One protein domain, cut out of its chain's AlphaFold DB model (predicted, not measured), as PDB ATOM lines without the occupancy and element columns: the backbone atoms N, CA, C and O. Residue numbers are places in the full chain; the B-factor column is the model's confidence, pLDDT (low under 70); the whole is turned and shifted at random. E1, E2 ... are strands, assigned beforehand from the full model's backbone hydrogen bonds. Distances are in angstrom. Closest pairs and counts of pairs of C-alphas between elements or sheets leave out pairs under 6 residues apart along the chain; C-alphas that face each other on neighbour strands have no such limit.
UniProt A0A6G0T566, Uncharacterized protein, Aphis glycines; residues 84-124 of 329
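Overview. This is residues 84 to 124 of the 329 residues of an uncharacterized protein of Aphis glycines (UniProt A0A6G0T566). With little regular structure, this is a small sheet of three strands side by side; residues 91 to 101 loop back from the end of E1 to the start of E2, and residues 108 to 117 make a loop at one end of the hairpin E2 and E3. The 41 printed residues hold no named helix and three strands, E1, E2, E3, also the sheet's order, which is mixed. The class is all strand, with 16 residues in named elements. The whole is compact, radius of gyration of the C-alphas 10.2 A, but elongated, spanning 29 by 19 by 12 A.

Arrangement. Edge strand E1, residues 87 to 90, is parallel to inner strand E2, residues 102 to 107, at 38 degrees; N 107 and O 89 are 2.8 A apart, within hydrogen-bond range. E2 is antiparallel to edge strand E3, residues 118 to 123, at 163 degrees; N 123 and O 102 are 2.7 A apart, within hydrogen-bond range.

Along the chain. E1 begins at C-alpha 87 (568.676, 392.824, 304.579) and measures 10.2 A from first to last C-alpha. E2 measures 15.8 A. E3 measures 16.4 A, ending at C-alpha 123 (556.287, 393.620, 306.287).

Size, cuts and confidence. The C-alphas farthest apart, of Thr 100 and Asp 114, are 29.9 A apart. The printed part has no cut. The link E1 to E2 is long. Sixteen residues have pLDDT under 70, among them 84 to 87 and 121 to 124.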
ATOM      1  N   LYS A  84     565.042 398.950 297.582       48.88
ATOM      2  CA  LYS A  84     564.738 398.761 299.000       48.88
ATOM      3  C   LYS A  84     564.530 397.263 299.248       48.88
ATOM      4  O   LYS A  84     563.490 396.724 298.899       48.88
ATOM      5  N   MET A  85     565.522 396.683 299.924       52.34
ATOM      6  CA  MET A  85     565.496 395.463 300.734       52.34
ATOM      7  C   MET A  85     565.917 394.128 300.120       52.34
ATOM      8  O   MET A  85     565.113 393.313 299.685       52.34
ATOM      9  N   LYS A  86     567.200 393.832 300.336       52.09
ATOM     10  CA  LYS A  86     567.630 392.552 300.906       52.09
ATOM     11  C   LYS A  86     568.491 392.861 302.127       52.09
ATOM     12  O   LYS A  86     569.629 393.292 301.978       52.09
ATOM     13  N   LYS A  87     567.921 392.749 303.325       69.50
ATOM     14  CA  LYS A  87     568.676 392.824 304.579       69.50
ATOM     15  C   LYS A  87     568.639 391.456 305.239       69.50
ATOM     16  O   LYS A  87     567.575 390.839 305.290       69.50
ATOM     17  N   VAL A  88     569.800 391.001 305.682       73.25
ATOM     18  CA  VAL A  88     569.946 389.788 306.478       73.25
ATOM     19  C   VAL A  88     570.177 390.237 307.911       73.25
ATOM     20  O   VAL A  88     570.995 391.127 308.137       73.25
ATOM     21  N   PHE A  89     569.417 389.682 308.842       80.75
ATOM     22  CA  PHE A  89     569.513 390.005 310.261       80.75
ATOM     23  C   PHE A  89     569.748 388.729 311.053       80.75
ATOM     24  O   PHE A  89     569.280 387.670 310.640       80.75
ATOM     25  N   SER A  90     570.399 388.851 312.201       81.12
ATOM     26  CA  SER A  90     570.405 387.816 313.238       81.12
ATOM     27  C   SER A  90     569.542 388.274 314.406       81.12
ATOM     28  O   SER A  90     569.277 389.469 314.553       81.12
ATOM     29  N   ARG A  91     569.053 387.337 315.222       79.75
ATOM     30  CA  ARG A  91     568.064 387.618 316.274       79.75
ATOM     31  C   ARG A  91     568.514 388.697 317.268       79.75
ATOM     32  O   ARG A  91     567.690 389.461 317.762       79.75
ATOM     33  N   ASP A  92     569.806 388.739 317.559       85.25
ATOM     34  CA  ASP A  92     570.494 389.667 318.462       85.25
ATOM     35  C   ASP A  92     570.962 390.972 317.791       85.25
ATOM     36  O   ASP A  92     571.272 391.930 318.494       85.25
ATOM     37  N   ASP A  93     570.947 391.045 316.457       83.12
ATOM     38  CA  ASP A  93     571.365 392.216 315.671       83.12
ATOM     39  C   ASP A  93     570.206 392.780 314.827       83.12
ATOM     40  O   ASP A  93     570.299 393.053 313.625       83.12
ATOM     41  N   LEU A  94     569.045 392.921 315.468       80.94
ATOM     42  CA  LEU A  94     567.884 393.563 314.864       80.94
ATOM     43  C   LEU A  94     567.991 395.095 314.957       80.94
ATOM     44  O   LEU A  94     568.402 395.652 315.979       80.94
ATOM     45  N   PRO A  95     567.558 395.831 313.917       81.06
ATOM     46  CA  PRO A  95     567.600 397.283 313.930       81.06
ATOM     47  C   PRO A  95     566.668 397.837 315.012       81.06
ATOM     48  O   PRO A  95     565.491 397.488 315.075       81.06
ATOM     49  N   LYS A  96     567.161 398.803 315.800       79.00
ATOM     50  CA  LYS A  96     566.400 399.445 316.895       79.00
ATOM     51  C   LYS A  96     565.067 400.073 316.463       79.00
ATOM     52  O   LYS A  96     564.190 400.282 317.293       79.00
ATOM     53  N   LYS A  97     564.922 400.433 315.183       75.50
ATOM     54  CA  LYS A  97     563.679 400.959 314.605       75.50
ATOM     55  C   LYS A  97     563.365 400.218 313.299       75.50
ATOM     56  O   LYS A  97     564.131 400.367 312.341       75.50
ATOM     57  N   PRO A  98     562.258 399.460 313.227       69.88
ATOM     58  CA  PRO A  98     561.860 398.775 312.003       69.88
ATOM     59  C   PRO A  98     561.336 399.771 310.959       69.88
ATOM     60  O   PRO A  98     560.793 400.825 311.304       69.88
ATOM     61  N   ARG A  99     561.476 399.454 309.666       68.25
ATOM     62  CA  ARG A  99     560.949 400.307 308.584       68.25
ATOM     63  C   ARG A  99     559.456 400.043 308.346       68.25
ATOM     64  O   ARG A  99     558.884 399.048 308.791       68.25
ATOM     65  N   THR A 100     558.808 400.980 307.653       59.88
ATOM     66  CA  THR A 100     557.363 400.936 307.368       59.88
ATOM     67  C   THR A 100     557.001 399.897 306.306       59.88
ATOM     68  O   THR A 100     555.986 399.234 306.436       59.88
ATOM     69  N   ILE A 101     557.825 399.746 305.266       63.31
ATOM     70  CA  ILE A 101     557.740 398.663 304.274       63.31
ATOM     71  C   ILE A 101     559.108 398.010 304.252       63.31
ATOM     72  O   ILE A 101     560.123 398.712 304.164       63.31
ATOM     73  N   GLU A 102     559.123 396.697 304.418       70.25
ATOM     74  CA  GLU A 102     560.283 396.015 304.929       70.25
ATOM     75  C   GLU A 102     560.337 394.539 304.574       70.25
ATOM     76  O   GLU A 102     559.392 393.819 304.830       70.25
ATOM     77  N   CYS A 103     561.430 394.060 303.984       63.62
ATOM     78  CA  CYS A 103     561.621 392.629 303.779       63.62
ATOM     79  C   CYS A 103     563.065 392.206 303.993       63.62
ATOM     80  O   CYS A 103     563.994 393.016 303.909       63.62
ATOM     81  N   GLY A 104     563.254 390.940 304.330       77.00
ATOM     82  CA  GLY A 104     564.566 390.436 304.683       77.00
ATOM     83  C   GLY A 104     564.563 388.955 304.999       77.00
ATOM     84  O   GLY A 104     563.530 388.291 304.955       77.00
ATOM     85  N   ILE A 105     565.753 388.460 305.306       76.69
ATOM     86  CA  ILE A 105     565.980 387.111 305.814       76.69
ATOM     87  C   ILE A 105     566.474 387.276 307.251       76.69
ATOM     88  O   ILE A 105     567.387 388.056 307.505       76.69
ATOM     89  N   LEU A 106     565.841 386.594 308.192       78.31
ATOM     90  CA  LEU A 106     566.189 386.595 309.602       78.31
ATOM     91  C   LEU A 106     566.772 385.230 309.963       78.31
ATOM     92  O   LEU A 106     566.101 384.213 309.797       78.31
ATOM     93  N   ASN A 107     567.997 385.225 310.467       81.44
ATOM     94  CA  ASN A 107     568.536 384.118 311.232       81.44
ATOM     95  C   ASN A 107     567.935 384.162 312.642       81.44
ATOM     96  O   ASN A 107     568.052 385.177 313.333       81.44
ATOM     97  N   LEU A 108     567.267 383.090 313.060       76.25
ATOM     98  CA  LEU A 108     566.700 382.967 314.405       76.25
ATOM     99  C   LEU A 108     567.758 382.610 315.460       76.25
ATOM    100  O   LEU A 108     567.477 382.723 316.657       76.25
ATOM    101  N   ASP A 109     568.959 382.222 315.033       77.81
ATOM    102  CA  ASP A 109     570.107 382.019 315.910       77.81
ATOM    103  C   ASP A 109     570.777 383.366 316.267       77.81
ATOM    104  O   ASP A 109     570.440 384.432 315.737       77.81
ATOM    105  N   VAL A 110     571.718 383.327 317.214       80.25
ATOM    106  CA  VAL A 110     572.576 384.481 317.537       80.25
ATOM    107  C   VAL A 110     573.609 384.709 316.432       80.25
ATOM    108  O   VAL A 110     574.020 383.772 315.751       80.25
ATOM    109  N   SER A 111     574.045 385.954 316.264       80.75
ATOM    110  CA  SER A 111     574.937 386.400 315.189       80.75
ATOM    111  C   SER A 111     576.287 385.683 315.142       80.75
ATOM    112  O   SER A 111     576.881 385.589 314.071       80.75
ATOM    113  N   SER A 112     576.752 385.154 316.275       81.62
ATOM    114  CA  SER A 112     577.997 384.393 316.400       81.62
ATOM    115  C   SER A 112     577.865 382.894 316.104       81.62
ATOM    116  O   SER A 112     578.875 382.196 316.133       81.62
ATOM    117  N   GLY A 113     576.650 382.386 315.874       74.38
ATOM    118  CA  GLY A 113     576.399 380.971 315.595       74.38
ATOM    119  C   GLY A 113     576.481 380.614 314.108       74.38
ATOM    120  O   GLY A 113     576.429 381.484 313.242       74.38
ATOM    121  N   ASP A 114     576.522 379.313 313.812       74.31
ATOM    122  CA  ASP A 114     576.701 378.768 312.452       74.31
ATOM    123  C   ASP A 114     575.533 379.063 311.486       74.31
ATOM    124  O   ASP A 114     575.642 378.837 310.282       74.31
ATOM    125  N   GLY A 115     574.416 379.587 312.000       62.66
ATOM    126  CA  GLY A 115     573.253 380.005 311.221       62.66
ATOM    127  C   GLY A 115     572.496 378.833 310.611       62.66
ATOM    128  O   GLY A 115     572.568 378.573 309.411       62.66
ATOM    129  N   SER A 116     571.721 378.146 311.444       70.56
ATOM    130  CA  SER A 116     570.953 376.953 311.069       70.56
ATOM    131  C   SER A 116     569.471 377.239 310.801       70.56
ATOM    132  O   SER A 116     568.829 376.505 310.047       70.56
ATOM    133  N   HIS A 117     568.931 378.339 311.338       66.94
ATOM    134  CA  HIS A 117     567.503 378.660 311.267       66.94
ATOM    135  C   HIS A 117     567.236 379.973 310.528       66.94
ATOM    136  O   HIS A 117     567.278 381.049 311.118       66.94
ATOM    137  N   TRP A 118     566.884 379.893 309.242       74.62
ATOM    138  CA  TRP A 118     566.622 381.068 308.404       74.62
ATOM    139  C   TRP A 118     565.139 381.207 308.053       74.62
ATOM    140  O   TRP A 118     564.514 380.268 307.564       74.62
ATOM    141  N   VAL A 119     564.585 382.405 308.239       60.78
ATOM    142  CA  VAL A 119     563.196 382.740 307.901       60.78
ATOM    143  C   VAL A 119     563.159 384.004 307.052       60.78
ATOM    144  O   VAL A 119     563.705 385.037 307.426       60.78
ATOM    145  N   ALA A 120     562.481 383.958 305.907       73.81
ATOM    146  CA  ALA A 120     562.189 385.164 305.141       73.81
ATOM    147  C   ALA A 120     560.963 385.880 305.721       73.81
ATOM    148  O   ALA A 120     559.958 385.246 306.038       73.81
ATOM    149  N   PHE A 121     561.018 387.208 305.812       65.00
ATOM    150  CA  PHE A 121     559.887 388.026 306.241       65.00
ATOM    151  C   PHE A 121     559.616 389.171 305.266       65.00
ATOM    152  O   PHE A 121     560.517 389.715 304.621       65.00
ATOM    153  N   TYR A 122     558.343 389.547 305.181       66.81
ATOM    154  CA  TYR A 122     557.864 390.675 304.398       66.81
ATOM    155  C   TYR A 122     556.792 391.419 305.201       66.81
ATOM    156  O   TYR A 122     555.726 390.890 305.500       66.81
ATOM    157  N   LYS A 123     557.101 392.657 305.560       63.09
ATOM    158  CA  LYS A 123     556.287 393.620 306.287       63.09
ATOM    159  C   LYS A 123     555.866 394.722 305.322       63.09
ATOM    160  O   LYS A 123     556.699 395.406 304.729       63.09
ATOM    161  N   ILE A 124     554.568 394.931 305.175       60.25
ATOM    162  CA  ILE A 124     554.022 396.079 304.443       60.25
ATOM    163  C   ILE A 124     553.581 397.109 305.476       60.25
ATOM    164  O   ILE A 124     553.210 396.748 306.591       60.25
TER     165      ILE A 124